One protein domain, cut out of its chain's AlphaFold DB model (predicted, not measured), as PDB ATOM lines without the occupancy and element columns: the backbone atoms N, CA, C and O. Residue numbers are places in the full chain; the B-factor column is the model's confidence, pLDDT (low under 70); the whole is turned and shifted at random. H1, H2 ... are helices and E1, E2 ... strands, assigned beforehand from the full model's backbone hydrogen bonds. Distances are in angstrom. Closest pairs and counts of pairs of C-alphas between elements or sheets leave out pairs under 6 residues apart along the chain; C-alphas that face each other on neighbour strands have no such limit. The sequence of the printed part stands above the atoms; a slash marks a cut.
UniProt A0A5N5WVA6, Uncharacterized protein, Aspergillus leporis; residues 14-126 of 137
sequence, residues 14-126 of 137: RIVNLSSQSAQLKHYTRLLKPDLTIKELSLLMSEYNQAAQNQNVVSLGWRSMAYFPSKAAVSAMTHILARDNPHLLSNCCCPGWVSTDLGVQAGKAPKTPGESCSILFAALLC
ATOM      1  N   ARG A  14      35.323  27.157  34.182       92.44
ATOM      2  CA  ARG A  14      36.529  26.579  33.587       92.44
ATOM      3  C   ARG A  14      36.383  25.064  33.479       92.44
ATOM      4  O   ARG A  14      35.985  24.418  34.444       92.44
ATOM      5  N   ILE A  15      36.705  24.517  32.313       92.69
ATOM      6  CA  ILE A  15      36.777  23.084  32.027       92.69
ATOM      7  C   ILE A  15      38.235  22.773  31.700       92.69
ATOM      8  O   ILE A  15      38.813  23.378  30.798       92.69
ATOM      9  N   VAL A  16      38.827  21.827  32.428       92.25
ATOM     10  CA  VAL A  16      40.173  21.323  32.143       92.25
ATOM     11  C   VAL A  16      40.082  19.825  31.913       92.25
ATOM     12  O   VAL A  16      39.817  19.060  32.838       92.25
ATOM     13  N   ASN A  17      40.309  19.408  30.673       92.75
ATOM     14  CA  ASN A  17      40.329  18.001  30.306       92.75
ATOM     15  C   ASN A  17      41.763  17.453  30.314       92.75
ATOM     16  O   ASN A  17      42.681  18.035  29.733       92.75
ATOM     17  N   LEU A  18      41.963  16.289  30.935       91.88
ATOM     18  CA  LEU A  18      43.265  15.620  30.978       91.88
ATOM     19  C   LEU A  18      43.481  14.747  29.736       91.88
ATOM     20  O   LEU A  18      42.992  13.612  29.644       91.88
ATOM     21  N   SER A  19      44.256  15.280  28.798       92.81
ATOM     22  CA  SER A  19      44.700  14.601  27.584       92.81
ATOM     23  C   SER A  19      46.130  14.042  27.752       92.81
ATOM     24  O   SER A  19      46.566  13.751  28.865       92.81
ATOM     25  N   SER A  20      46.842  13.799  26.650       88.62
ATOM     26  CA  SER A  20      48.207  13.269  26.620       88.62
ATOM     27  C   SER A  20      48.972  13.801  25.414       88.62
ATOM     28  O   SER A  20      48.446  13.814  24.303       88.62
ATOM     29  N   GLN A  21      50.249  14.145  25.601       84.19
ATOM     30  CA  GLN A  21      51.145  14.547  24.510       84.19
ATOM     31  C   GLN A  21      51.299  13.428  23.464       84.19
ATOM     32  O   GLN A  21      51.499  13.696  22.285       84.19
ATOM     33  N   SER A  22      51.122  12.162  23.850       78.94
ATOM     34  CA  SER A  22      51.165  11.034  22.909       78.94
ATOM     35  C   SER A  22      49.981  10.991  21.928       78.94
ATOM     36  O   SER A  22      49.960  10.142  21.037       78.94
ATOM     37  N   ALA A  23      48.996  11.877  22.093       78.25
ATOM     38  CA  ALA A  23      47.752  11.919  21.333       78.25
ATOM     39  C   ALA A  23      47.519  13.270  20.629       78.25
ATOM     40  O   ALA A  23      46.384  13.733  20.529       78.25
ATOM     41  N   GLN A  24      48.602  13.893  20.149       82.75
ATOM     42  CA  GLN A  24      48.561  15.109  19.325       82.75
ATOM     43  C   GLN A  24      47.605  14.948  18.136       82.75
ATOM     44  O   GLN A  24      47.673  13.950  17.404       82.75
ATOM     45  N   LEU A  25      46.727  15.933  17.927       85.31
ATOM     46  CA  LEU A  25      45.660  15.852  16.928       85.31
ATOM     47  C   LEU A  25      46.201  15.887  15.502       85.31
ATOM     48  O   LEU A  25      45.535  15.386  14.599       85.31
ATOM     49  N   LYS A  26      47.428  16.380  15.287       84.50
ATOM     50  CA  LYS A  26      48.107  16.348  13.976       84.50
ATOM     51  C   LYS A  26      48.182  14.952  13.347       84.50
ATOM     52  O   LYS A  26      48.296  14.828  12.134       84.50
ATOM     53  N   HIS A  27      48.092  13.898  14.161       84.94
ATOM     54  CA  HIS A  27      48.060  12.507  13.701       84.94
ATOM     55  C   HIS A  27      46.649  11.992  13.369       84.94
ATOM     56  O   HIS A  27      46.502  10.855  12.931       84.94
ATOM     57  N   TYR A  28      45.615  12.808  13.575       88.62
ATOM     58  CA  TYR A  28      44.204  12.457  13.455       88.62
ATOM     59  C   TYR A  28      43.455  13.542  12.677       88.62
ATOM     60  O   TYR A  28      42.642  14.281  13.228       88.62
ATOM     61  N   THR A  29      43.695  13.628  11.369       89.00
ATOM     62  CA  THR A  29      43.103  14.656  10.486       89.00
ATOM     63  C   THR A  29      41.578  14.751  10.599       89.00
ATOM     64  O   THR A  29      41.022  15.845  10.614       89.00
ATOM     65  N   ARG A  30      40.893  13.615  10.778       92.00
ATOM     66  CA  ARG A  30      39.433  13.545  10.978       92.00
ATOM     67  C   ARG A  30      38.965  14.218  12.274       92.00
ATOM     68  O   ARG A  30      37.847  14.716  12.324       92.00
ATOM     69  N   LEU A  31      39.816  14.248  13.302       92.31
ATOM     70  CA  LEU A  31      39.561  14.914  14.584       92.31
ATOM     71  C   LEU A  31      39.942  16.406  14.573       92.31
ATOM     72  O   LEU A  31      39.563  17.128  15.489       92.31
ATOM     73  N   LEU A  32      40.659  16.870  13.542       88.31
ATOM     74  CA  LEU A  32      41.062  18.271  13.354       88.31
ATOM     75  C   LEU A  32      40.057  19.109  12.555       88.31
ATOM     76  O   LEU A  32      40.286  20.299  12.342       88.31
ATOM     77  N   LYS A  33      38.958  18.506  12.093       91.94
ATOM     78  CA  LYS A  33      37.927  19.195  11.314       91.94
ATOM     79  C   LYS A  33      37.410  20.435  12.097       91.94
ATOM     80  O   LYS A  33      36.899  20.261  13.203       91.94
ATOM     81  N   PRO A  34      37.523  21.677  11.575       88.94
ATOM     82  CA  PRO A  34      37.181  22.897  12.330       88.94
ATOM     83  C   PRO A  34      35.716  22.971  12.791       88.94
ATOM     84  O   PRO A  34      35.399  23.488  13.865       88.94
ATOM     85  N   ASP A  35      34.817  22.423  11.982       93.62
ATOM     86  CA  ASP A  35      33.376  22.331  12.207       93.62
ATOM     87  C   ASP A  35      32.956  20.979  12.813       93.62
ATOM     88  O   ASP A  35      31.769  20.670  12.844       93.62
ATOM     89  N   LEU A  36      33.900  20.184  13.343       95.25
ATOM     90  CA  LEU A  36      33.591  18.904  13.986       95.25
ATOM     91  C   LEU A  36      32.537  19.095  15.083       95.25
ATOM     92  O   LEU A  36      32.639  19.986  15.929       95.25
ATOM     93  N   THR A  37      31.516  18.252  15.073       96.50
ATOM     94  CA  THR A  37      30.450  18.243  16.077       96.50
ATOM     95  C   THR A  37      30.675  17.133  17.100       96.50
ATOM     96  O   THR A  37      31.339  16.133  16.824       96.50
ATOM     97  N   ILE A  38      30.066  17.250  18.287       95.25
ATOM     98  CA  ILE A  38      30.104  16.162  19.280       95.25
ATOM     99  C   ILE A  38      29.512  14.864  18.712       95.25
ATOM    100  O   ILE A  38      30.003  13.773  19.007       95.25
ATOM    101  N   LYS A  39      28.480  14.970  17.868       96.56
ATOM    102  CA  LYS A  39      27.858  13.812  17.218       96.56
ATOM    103  C   LYS A  39      28.837  13.118  16.273       96.56
ATOM    104  O   LYS A  39      29.008  11.908  16.376       96.56
ATOM    105  N   GLU A  40      29.507  13.865  15.397       97.56
ATOM    106  CA  GLU A  40      30.532  13.309  14.504       97.56
ATOM    107  C   GLU A  40      31.699  12.710  15.292       97.56
ATOM    108  O   GLU A  40      32.103  11.587  15.009       97.56
ATOM    109  N   LEU A  41      32.191  13.394  16.331       96.94
ATOM    110  CA  LEU A  41      33.235  12.862  17.207       96.94
ATOM    111  C   LEU A  41      32.821  11.525  17.849       96.94
ATOM    112  O   LEU A  41      33.612  10.585  17.896       96.94
ATOM    113  N   SER A  42      31.570  11.420  18.301       96.69
ATOM    114  CA  SER A  42      31.026  10.186  18.880       96.69
ATOM    115  C   SER A  42      30.951   9.056  17.850       96.69
ATOM    116  O   SER A  42      31.266   7.910  18.169       96.69
ATOM    117  N   LEU A  43      30.589   9.373  16.602       97.56
ATOM    118  CA  LEU A  43      30.598   8.407  15.501       97.56
ATOM    119  C   LEU A  43      32.018   7.924  15.186       97.56
ATOM    120  O   LEU A  43      32.216   6.725  15.023       97.56
ATOM    121  N   LEU A  44      33.011   8.819  15.182       96.81
ATOM    122  CA  LEU A  44      34.420   8.457  14.988       96.81
ATOM    123  C   LEU A  44      34.931   7.506  16.080       96.81
ATOM    124  O   LEU A  44      35.647   6.552  15.787       96.81
ATOM    125  N   MET A  45      34.546   7.733  17.338       96.56
ATOM    126  CA  MET A  45      34.909   6.834  18.440       96.56
ATOM    127  C   MET A  45      34.182   5.488  18.367       96.56
ATOM    128  O   MET A  45      34.774   4.454  18.668       96.56
ATOM    129  N   SER A  46      32.921   5.479  17.928       97.06
ATOM    130  CA  SER A  46      32.186   4.236  17.670       97.06
ATOM    131  C   SER A  46      32.825   3.425  16.540       97.06
ATOM    132  O   SER A  46      32.991   2.213  16.674       97.06
ATOM    133  N   GLU A  47      33.251   4.090  15.465       96.44
ATOM    134  CA  GLU A  47      33.987   3.456  14.372       96.44
ATOM    135  C   GLU A  47      35.294   2.830  14.870       96.44
ATOM    136  O   GLU A  47      35.560   1.672  14.563       96.44
ATOM    137  N   TYR A  48      36.075   3.544  15.692       96.06
ATOM    138  CA  TYR A  48      37.283   2.979  16.301       96.06
ATOM    139  C   TYR A  48      36.978   1.714  17.120       96.06
ATOM    140  O   TYR A  48      37.682   0.713  16.998       96.06
ATOM    141  N   ASN A  49      35.921   1.733  17.936       96.44
ATOM    142  CA  ASN A  49      35.537   0.580  18.754       96.44
ATOM    143  C   ASN A  49      35.146  -0.630  17.895       96.44
ATOM    144  O   ASN A  49      35.579  -1.746  18.179       96.44
ATOM    145  N   GLN A  50      34.379  -0.411  16.827       97.19
ATOM    146  CA  GLN A  50      34.047  -1.463  15.862       97.19
ATOM    147  C   GLN A  50      35.304  -1.978  15.156       97.19
ATOM    148  O   GLN A  50      35.478  -3.183  14.994       97.19
ATOM    149  N   ALA A  51      36.228  -1.084  14.799       96.12
ATOM    150  CA  ALA A  51      37.485  -1.461  14.174       96.12
ATOM    151  C   ALA A  51      38.372  -2.315  15.095       96.12
ATOM    152  O   ALA A  51      39.034  -3.253  14.652       96.12
ATOM    153  N   ALA A  52      38.368  -2.010  16.395       95.25
ATOM    154  CA  ALA A  52      39.067  -2.787  17.410       95.25
ATOM    155  C   ALA A  52      38.464  -4.190  17.565       95.25
ATOM    156  O   ALA A  52      39.209  -5.166  17.605       95.25
ATOM    157  N   GLN A  53      37.133  -4.300  17.576       95.75
ATOM    158  CA  GLN A  53      36.427  -5.589  17.610       95.75
ATOM    159  C   GLN A  53      36.714  -6.431  16.360       95.75
ATOM    160  O   GLN A  53      36.952  -7.631  16.466       95.75
ATOM    161  N   ASN A  54      36.772  -5.786  15.195       96.56
ATOM    162  CA  ASN A  54      37.057  -6.426  13.911       96.56
ATOM    163  C   ASN A  54      38.560  -6.609  13.636       96.56
ATOM    164  O   ASN A  54      38.927  -7.067  12.556       96.56
ATOM    165  N   GLN A  55      39.432  -6.231  14.578       94.69
ATOM    166  CA  GLN A  55      40.893  -6.321  14.467       94.69
ATOM    167  C   GLN A  55      41.482  -5.614  13.227       94.69
ATOM    168  O   GLN A  55      42.532  -5.998  12.719       94.69
ATOM    169  N   ASN A  56      40.842  -4.542  12.752       95.88
ATOM    170  CA  ASN A  56      41.209  -3.832  11.519       95.88
ATOM    171  C   ASN A  56      41.487  -2.324  11.743       95.88
ATOM    172  O   ASN A  56      41.436  -1.510  10.818       95.88
ATOM    173  N   VAL A  57      41.841  -1.953  12.980       94.19
ATOM    174  CA  VAL A  57      42.163  -0.579  13.419       94.19
ATOM    175  C   VAL A  57      43.186   0.099  12.504       94.19
ATOM    176  O   VAL A  57      42.935   1.186  11.984       94.19
ATOM    177  N   VAL A  58      44.329  -0.553  12.274       92.88
ATOM    178  CA  VAL A  58      45.441   0.028  11.502       92.88
ATOM    179  C   VAL A  58      45.068   0.200  10.030       92.88
ATOM    180  O   VAL A  58      45.387   1.229   9.441       92.88
ATOM    181  N   SER A  59      44.337  -0.755   9.443       92.69
ATOM    182  CA  SER A  59      43.872  -0.640   8.052       92.69
ATOM    183  C   SER A  59      42.874   0.498   7.843       92.69
ATOM    184  O   SER A  59      42.808   1.046   6.749       92.69
ATOM    185  N   LEU A  60      42.139   0.896   8.887       90.88
ATOM    186  CA  LEU A  60      41.250   2.063   8.865       90.88
ATOM    187  C   LEU A  60      41.970   3.374   9.241       90.88
ATOM    188  O   LEU A  60      41.327   4.403   9.449       90.88
ATOM    189  N   GLY A  61      43.305   3.356   9.317       89.62
ATOM    190  CA  GLY A  61      44.135   4.539   9.561       89.62
ATOM    191  C   GLY A  61      44.212   4.975  11.026       89.62
ATOM    192  O   GLY A  61      44.733   6.050  11.320       89.62
ATOM    193  N   TRP A  62      43.712   4.162  11.958       92.31
ATOM    194  CA  TRP A  62      43.786   4.443  13.387       92.31
ATOM    195  C   TRP A  62      45.079   3.893  14.007       92.31
ATOM    196  O   TRP A  62      45.635   2.884  13.572       92.31
ATOM    197  N   ARG A  63      45.550   4.523  15.090       89.88
ATOM    198  CA  ARG A  63      46.646   3.966  15.902       89.88
ATOM    199  C   ARG A  63      46.136   2.771  16.708       89.88
ATOM    200  O   ARG A  63      45.064   2.850  17.294       89.88
ATOM    201  N   SER A  64      46.933   1.707  16.780       85.56
ATOM    202  CA  SER A  64      46.544   0.415  17.368       85.56
ATOM    203  C   SER A  64      46.243   0.453  18.870       85.56
ATOM    204  O   SER A  64      45.385  -0.288  19.343       85.56
ATOM    205  N   MET A  65      46.932   1.298  19.642       90.31
ATOM    206  CA  MET A  65      46.691   1.409  21.083       90.31
ATOM    207  C   MET A  65      45.553   2.385  21.363       90.31
ATOM    208  O   MET A  65      45.725   3.587  21.162       90.31
ATOM    209  N   ALA A  66      44.443   1.880  21.916       92.69
ATOM    210  CA  ALA A  66      43.217   2.637  22.215       92.69
ATOM    211  C   ALA A  66      43.433   3.878  23.093       92.69
ATOM    212  O   ALA A  66      42.671   4.846  23.020       92.69
ATOM    213  N   TYR A  67      44.510   3.893  23.879       92.69
ATOM    214  CA  TYR A  67      44.924   5.058  24.652       92.69
ATOM    215  C   TYR A  67      45.138   6.311  23.782       92.69
ATOM    216  O   TYR A  67      44.712   7.399  24.156       92.69
ATOM    217  N   PHE A  68      45.748   6.184  22.600       91.81
ATOM    218  CA  PHE A  68      46.020   7.350  21.754       91.81
ATOM    219  C   PHE A  68      44.758   7.978  21.141       91.81
ATOM    220  O   PHE A  68      44.542   9.167  21.370       91.81
ATOM    221  N   PRO A  69      43.892   7.246  20.411       93.69
ATOM    222  CA  PRO A  69      42.685   7.835  19.843       93.69
ATOM    223  C   PRO A  69      41.706   8.305  20.923       93.69
ATOM    224  O   PRO A  69      41.066   9.334  20.726       93.69
ATOM    225  N   SER A  70      41.638   7.645  22.087       95.00
ATOM    226  CA  SER A  70      40.798   8.130  23.194       95.00
ATOM    227  C   SER A  70      41.284   9.472  23.753       95.00
ATOM    228  O   SER A  70      40.481  10.382  23.945       95.00
ATOM    229  N   LYS A  71      42.597   9.655  23.955       95.00
ATOM    230  CA  LYS A  71      43.160  10.946  24.385       95.00
ATOM    231  C   LYS A  71      43.069  12.017  23.292       95.00
ATOM    232  O   LYS A  71      42.777  13.168  23.604       95.00
ATOM    233  N   ALA A  72      43.201  11.641  22.021       93.94
ATOM    234  CA  ALA A  72      42.996  12.555  20.901       93.94
ATOM    235  C   ALA A  72      41.538  13.036  20.851       93.94
ATOM    236  O   ALA A  72      41.279  14.227  20.705       93.94
ATOM    237  N   ALA A  73      40.572  12.142  21.074       95.25
ATOM    238  CA  ALA A  73      39.162  12.506  21.155       95.25
ATOM    239  C   ALA A  73      38.858  13.465  22.312       95.25
ATOM    240  O   ALA A  73      38.050  14.373  22.143       95.25
ATOM    241  N   VAL A  74      39.538  13.332  23.457       95.12
ATOM    242  CA  VAL A  74      39.437  14.301  24.564       95.12
ATOM    243  C   VAL A  74      39.939  15.689  24.140       95.12
ATOM    244  O   VAL A  74      39.292  16.695  24.442       95.12
ATOM    245  N   SER A  75      41.056  15.768  23.409       93.44
ATOM    246  CA  SER A  75      41.548  17.041  22.858       93.44
ATOM    247  C   SER A  75      40.555  17.642  21.857       93.44
ATOM    248  O   SER A  75      40.161  18.797  22.010       93.44
ATOM    249  N   ALA A  76      40.060  16.847  20.905       94.50
ATOM    250  CA  ALA A  76      39.070  17.295  19.923       94.50
ATOM    251  C   ALA A  76      37.769  17.767  20.594       94.50
ATOM    252  O   ALA A  76      37.256  18.839  20.281       94.50
ATOM    253  N   MET A  77      37.274  17.023  21.590       95.00
ATOM    254  CA  MET A  77      36.112  17.416  22.386       95.00
ATOM    255  C   MET A  77      36.336  18.766  23.066       95.00
ATOM    256  O   MET A  77      35.440  19.601  23.080       95.00
ATOM    257  N   THR A  78      37.532  19.007  23.597       93.50
ATOM    258  CA  THR A  78      37.876  20.284  24.234       93.50
ATOM    259  C   THR A  78      37.767  21.450  23.253       93.50
ATOM    260  O   THR A  78      37.236  22.497  23.626       93.50
ATOM    261  N   HIS A  79      38.203  21.268  22.002       91.88
ATOM    262  CA  HIS A  79      38.092  22.298  20.964       91.88
ATOM    263  C   HIS A  79      36.626  22.593  20.636       91.88
ATOM    264  O   HIS A  79      36.238  23.758  20.541       91.88
ATOM    265  N   ILE A  80      35.800  21.547  20.533       94.56
ATOM    266  CA  ILE A  80      34.357  21.675  20.303       94.56
ATOM    267  C   ILE A  80      33.699  22.444  21.452       94.56
ATOM    268  O   ILE A  80      32.976  23.407  21.218       94.56
ATOM    269  N   LEU A  81      34.004  22.082  22.704       93.19
ATOM    270  CA  LEU A  81      33.462  22.759  23.882       93.19
ATOM    271  C   LEU A  81      33.861  24.240  23.928       93.19
ATOM    272  O   LEU A  81      33.007  25.078  24.208       93.19
ATOM    273  N   ALA A  82      35.122  24.563  23.621       91.94
ATOM    274  CA  ALA A  82      35.619  25.938  23.578       91.94
ATOM    275  C   ALA A  82      34.967  26.776  22.465       91.94
ATOM    276  O   ALA A  82      34.744  27.972  22.648       91.94
ATOM    277  N   ARG A  83      34.673  26.165  21.308       93.00
ATOM    278  CA  ARG A  83      33.978  26.815  20.187       93.00
ATOM    279  C   ARG A  83      32.506  27.062  20.513       93.00
ATOM    280  O   ARG A  83      32.023  28.174  20.325       93.00
ATOM    281  N   ASP A  84      31.819  26.038  21.009       94.12
ATOM    282  CA  ASP A  84      30.363  26.051  21.181       94.12
ATOM    283  C   ASP A  84      29.934  26.789  22.462       94.12
ATOM    284  O   ASP A  84      28.790  27.222  22.576       94.12
ATOM    285  N   ASN A  85      30.848  26.976  23.424       93.38
ATOM    286  CA  ASN A  85      30.568  27.616  24.714       93.38
ATOM    287  C   ASN A  85      31.568  28.745  25.015       93.38
ATOM    288  O   ASN A  85      32.317  28.654  25.987       93.38
ATOM    289  N   PRO A  86      31.566  29.853  24.248       92.06
ATOM    290  CA  PRO A  86      32.553  30.933  24.393       92.06
ATOM    291  C   PRO A  86      32.479  31.684  25.735       92.06
ATOM    292  O   PRO A  86      33.356  32.480  26.056       92.06
ATOM    293  N   HIS A  87      31.432  31.449  26.530       91.19
ATOM    294  CA  HIS A  87      31.272  31.981  27.884       91.19
ATOM    295  C   HIS A  87      32.015  31.159  28.955       91.19
ATOM    296  O   HIS A  87      32.043  31.566  30.122       91.19
ATOM    297  N   LEU A  88      32.588  30.013  28.574       92.44
ATOM    298  CA  LEU A  88      33.426  29.148  29.396       92.44
ATOM    299  C   LEU A  88      34.858  29.154  28.858       92.44
ATOM    300  O   LEU A  88      35.096  29.318  27.662       92.44
ATOM    301  N   LEU A  89      35.818  28.907  29.744       91.81
ATOM    302  CA  LEU A  89      37.186  28.593  29.355       91.81
ATOM    303  C   LEU A  89      37.352  27.072  29.338       91.81
ATOM    304  O   LEU A  89      37.290  26.441  30.388       91.81
ATOM    305  N   SER A  90      37.559  26.484  28.163       91.81
ATOM    306  CA  SER A  90      37.758  25.042  28.003       91.81
ATOM    307  C   SER A  90      39.146  24.769  27.437       91.81
ATOM    308  O   SER A  90      39.423  25.127  26.295       91.81
ATOM    309  N   ASN A  91      39.995  24.126  28.237       91.50
ATOM    310  CA  ASN A  91      41.373  23.777  27.900       91.50
ATOM    311  C   ASN A  91      41.615  22.277  28.091       91.50
ATOM    312  O   ASN A  91      40.911  21.597  28.845       91.50
ATOM    313  N   CYS A  92      42.647  21.755  27.432       90.31
ATOM    314  CA  CYS A  92      43.168  20.425  27.710       90.31
ATOM    315  C   CYS A  92      44.667  20.493  27.978       90.31
ATOM    316  O   CYS A  92      45.354  21.421  27.556       90.31
ATOM    317  N   CYS A  93      45.186  19.525  28.725       90.25
ATOM    318  CA  CYS A  93      46.612  19.470  29.025       90.25
ATOM    319  C   CYS A  93      47.113  18.036  29.155       90.25
ATOM    320  O   CYS A  93      46.331  17.097  29.309       90.25
ATOM    321  N   CYS A  94      48.433  17.882  29.093       90.56
ATOM    322  CA  CYS A  94      49.131  16.642  29.381       90.56
ATOM    323  C   CYS A  94      49.867  16.825  30.712       90.56
ATOM    324  O   CYS A  94      50.768  17.658  30.771       90.56
ATOM    325  N   PRO A  95      49.571  16.042  31.760       90.38
ATOM    326  CA  PRO A  95      50.288  16.146  33.035       90.38
ATOM    327  C   PRO A  95      51.760  15.686  32.940       90.38
ATOM    328  O   PRO A  95      52.533  15.810  33.892       90.38
ATOM    329  N   GLY A  96      52.173  15.158  31.785       89.50
ATOM    330  CA  GLY A  96      53.436  14.462  31.585       89.50
ATOM    331  C   GLY A  96      53.355  12.999  32.013       89.50
ATOM    332  O   GLY A  96      52.278  12.465  32.281       89.50
ATOM    333  N   TRP A  97      54.510  12.341  32.063       91.25
ATOM    334  CA  TRP A  97      54.607  10.968  32.544       91.25
ATOM    335  C   TRP A  97      54.781  10.961  34.064       91.25
ATOM    336  O   TRP A  97      55.844  11.305  34.584       91.25
ATOM    337  N   VAL A  98      53.700  10.620  34.766       93.25
ATOM    338  CA  VAL A  98      53.574  10.752  36.222       93.25
ATOM    339  C   VAL A  98      53.579   9.383  36.896       93.25
ATOM    340  O   VAL A  98      52.891   8.472  36.440       93.25
ATOM    341  N   SER A  99      54.311   9.259  38.002       94.12
ATOM    342  CA  SER A  99      54.413   8.074  38.856       94.12
ATOM    343  C   SER A  99      53.095   7.835  39.588       94.12
ATOM    344  O   SER A  99      52.865   8.282  40.709       94.12
ATOM    345  N   THR A 100      52.195   7.188  38.863       93.06
ATOM    346  CA  THR A 100      50.859   6.734  39.253       93.06
ATOM    347  C   THR A 100      50.718   5.293  38.785       93.06
ATOM    348  O   THR A 100      51.492   4.876  37.921       93.06
ATOM    349  N   ASP A 101      49.705   4.569  39.255       94.38
ATOM    350  CA  ASP A 101      49.446   3.188  38.822       94.38
ATOM    351  C   ASP A 101      49.409   3.042  37.291       94.38
ATOM    352  O   ASP A 101      49.966   2.095  36.747       94.38
ATOM    353  N   LEU A 102      48.833   4.019  36.574       90.62
ATOM    354  CA  LEU A 102      48.824   4.039  35.108       90.62
ATOM    355  C   LEU A 102      50.207   4.348  34.516       90.62
ATOM    356  O   LEU A 102      50.618   3.742  33.532       90.62
ATOM    357  N   GLY A 103      50.927   5.317  35.082       88.38
ATOM    358  CA  GLY A 103      52.222   5.733  34.550       88.38
ATOM    359  C   GLY A 103      53.310   4.682  34.742       88.38
ATOM    360  O   GLY A 103      54.127   4.496  33.843       88.38
ATOM    361  N   VAL A 104      53.309   3.958  35.864       90.88
ATOM    362  CA  VAL A 104      54.336   2.941  36.138       90.88
ATOM    363  C   VAL A 104      54.240   1.727  35.212       90.88
ATOM    364  O   VAL A 104      55.242   1.049  34.996       90.88
ATOM    365  N   GLN A 105      53.078   1.489  34.591       89.94
ATOM    366  CA  GLN A 105      52.902   0.435  33.582       89.94
ATOM    367  C   GLN A 105      53.799   0.635  32.353       89.94
ATOM    368  O   GLN A 105      54.168  -0.339  31.703       89.94
ATOM    369  N   ALA A 106      54.169   1.880  32.040       84.31
ATOM    370  CA  ALA A 106      55.070   2.205  30.937       84.31
ATOM    371  C   ALA A 106      56.557   2.249  31.355       84.31
ATOM    372  O   ALA A 106      57.411   2.572  30.530       84.31
ATOM    373  N   GLY A 107      56.879   1.973  32.628       90.88
ATOM    374  CA  GLY A 107      58.224   2.087  33.207       90.88
ATOM    375  C   GLY A 107      58.336   3.137  34.320       90.88
ATOM    376  O   GLY A 107      57.341   3.630  34.849       90.88
ATOM    377  N   LYS A 108      59.569   3.497  34.703       91.94
ATOM    378  CA  LYS A 108      59.816   4.464  35.786       91.94
ATOM    379  C   LYS A 108      59.488   5.889  35.331       91.94
ATOM    380  O   LYS A 108      60.295   6.540  34.671       91.94
ATOM    381  N   ALA A 109      58.319   6.372  35.732       91.25
ATOM    382  CA  ALA A 109      57.884   7.730  35.451       91.25
ATOM    383  C   ALA A 109      58.787   8.777  36.144       91.25
ATOM    384  O   ALA A 109      59.113   8.613  37.323       91.25
ATOM    385  N   PRO A 110      59.172   9.862  35.448       91.31
ATOM    386  CA  PRO A 110      60.085  10.873  35.980       91.31
ATOM    387  C   PRO A 110      59.427  11.877  36.932       91.31
ATOM    388  O   PRO A 110      60.137  12.497  37.714       91.31
ATOM    389  N   LYS A 111      58.102  12.070  36.857       91.25
ATOM    390  CA  LYS A 111      57.377  13.063  37.664       91.25
ATOM    391  C   LYS A 111      56.568  12.397  38.766       91.25
ATOM    392  O   LYS A 111      55.971  11.347  38.556       91.25
ATOM    393  N   THR A 112      56.451  13.044  39.909       92.44
ATOM    394  CA  THR A 112      55.483  12.728  40.962       92.44
ATOM    395  C   THR A 112      54.119  13.373  40.669       92.44
ATOM    396  O   THR A 112      54.036  14.334  39.895       92.44
ATOM    397  N   PRO A 113      53.024  12.903  41.299       90.12
ATOM    398  CA  PRO A 113      51.719  13.557  41.190       90.12
ATOM    399  C   PRO A 113      51.750  15.050  41.549       90.12
ATOM    400  O   PRO A 113      51.147  15.858  40.842       90.12
ATOM    401  N   GLY A 114      52.512  15.429  42.581       89.56
ATOM    402  CA  GLY A 114      52.667  16.826  43.000       89.56
ATOM    403  C   GLY A 114      53.279  17.711  41.911       89.56
ATOM    404  O   GLY A 114      52.734  18.767  41.598       89.56
ATOM    405  N   GLU A 115      54.350  17.252  41.258       88.81
ATOM    406  CA  GLU A 115      55.012  18.003  40.177       88.81
ATOM    407  C   GLU A 115      54.096  18.213  38.964       88.81
ATOM    408  O   GLU A 115      54.117  19.275  38.337       88.81
ATOM    409  N   SER A 116      53.239  17.234  38.656       86.50
ATOM    410  CA  SER A 116      52.286  17.328  37.543       86.50
ATOM    411  C   SER A 116      51.168  18.360  37.759       86.50
ATOM    412  O   SER A 116      50.581  18.852  36.794       86.50
ATOM    413  N   CYS A 117      50.900  18.738  39.013       86.12
ATOM    414  CA  CYS A 117      49.809  19.639  39.377       86.12
ATOM    415  C   CYS A 117      49.999  21.054  38.802       86.12
ATOM    416  O   CYS A 117      49.034  21.700  38.396       86.12
ATOM    417  N   SER A 118      51.252  21.505  38.683       83.75
ATOM    418  CA  SER A 118      51.618  22.793  38.076       83.75
ATOM    419  C   SER A 118      51.028  22.984  36.670       83.75
ATOM    420  O   SER A 118      50.523  24.058  36.343       83.75
ATOM    421  N   ILE A 119      51.008  21.920  35.863       82.94
ATOM    422  CA  ILE A 119      50.472  21.940  34.499       82.94
ATOM    423  C   ILE A 119      48.946  22.083  34.513       82.94
ATOM    424  O   ILE A 119      48.385  22.837  33.717       82.94
ATOM    425  N   LEU A 120      48.269  21.402  35.442       82.00
ATOM    426  CA  LEU A 120      46.822  21.537  35.616       82.00
ATOM    427  C   LEU A 120      46.454  22.963  36.036       82.00
ATOM    428  O   LEU A 120      45.502  23.527  35.500       82.00
ATOM    429  N   PHE A 121      47.220  23.563  36.952       83.94
ATOM    430  CA  PHE A 121      47.020  24.956  37.354       83.94
ATOM    431  C   PHE A 121      47.209  25.924  36.183       83.94
ATOM    432  O   PHE A 121      46.393  26.828  36.006       83.94
ATOM    433  N   ALA A 122      48.227  25.719  35.346       83.56
ATOM    434  CA  ALA A 122      48.433  26.537  34.154       83.56
ATOM    435  C   ALA A 122      47.250  26.430  33.174       83.56
ATOM    436  O   ALA A 122      46.721  27.452  32.730       83.56
ATOM    437  N   ALA A 123      46.781  25.208  32.898       83.06
ATOM    438  CA  ALA A 123      45.628  24.959  32.032       83.06
ATOM    439  C   ALA A 123      44.321  25.529  32.602       83.06
ATOM    440  O   ALA A 123      43.438  25.938  31.845       83.06
ATOM    441  N   LEU A 124      44.204  25.583  33.932       82.88
ATOM    442  CA  LEU A 124      43.082  26.218  34.598       82.88
ATOM    443  C   LEU A 124      43.131  27.730  34.415       82.88
ATOM    444  O   LEU A 124      42.117  28.306  34.057       82.88
ATOM    445  N   LEU A 125      44.264  28.383  34.676       79.88
ATOM    446  CA  LEU A 125      44.339  29.843  34.782       79.88
ATOM    447  C   LEU A 125      44.403  30.557  33.434       79.88
ATOM    448  O   LEU A 125      43.893  31.675  33.314       79.88
ATOM    449  N   CYS A 126      45.006  29.937  32.429       69.88
ATOM    450  CA  CYS A 126      45.393  30.683  31.252       69.88
ATOM    451  C   CYS A 126      44.249  30.877  30.245       69.88
ATOM    452  O   CYS A 126      43.554  29.938  29.863       69.88
TER     453      CYS A 126
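AT A GLANCE: This is residues 14 to 126 of the 137 residues of an uncharacterized protein of Aspergillus leporis (UniProt A0A5N5WVA6). The domain is a flat row of parts: H1 beside H2, then the ribbon of parallel strands E1 and E2, then H4 on the ribbon's other side, with little H3 off one end. The printed part has 113 residues with four named helices and two named strands, in order E1, H1, H2, E2, H3, H4. It is mostly helix and compact, radius of gyration of the C-alphas 15.2 A, spanning 40 by 40 by 19 A.

HOW THE PARTS SIT: Start at E1, residues 14 to 18, parallel to its neighbour E2, residues 89 to 93; N 15 and O 89, 2.8 A apart, are within hydrogen-bond range. H1, residues 38 to 53, touches H2, residues 67 to 84, with residues 38 to 45 alone, closest C-alphas Ile 38 and Met 77, 6.9 A: a helical hairpin, shallow tilt of 9 degrees, opposite ways. E1, H1 H2, E2 form a strand-helix-strand unit, parallel neighbour strands with helices between, its crossover right-handed. The closest C-alphas of H2 and E2 are those of Ala 82 and Ser 90, 5.0 A; of E2 and H4, residues 113 to 125, those of Asn 91 and Ala 123, 6.0 A. H3, residues 101 to 104, is apart from H4. Every O i to N i+4 pair is within hydrogen-bond range in H1 and H2, 6 of 9 in H4; H3 is too short for one.

IN THESE COORDINATES: Find C-alpha 14 at (36.529, 26.579, 33.587), where E1 begins. H1 runs 22.7 A, H2 25.8 A, and H4 19.0 A to C-alpha 125 at (44.339, 29.843, 34.782).

THE WHOLE: The farthest C-alphas, Asn 54 and Leu 125, are 42.5 A apart. The printed part has no cut; E1 to H1 and H1 to H2 are long links. Residue 126 alone has pLDDT under 70.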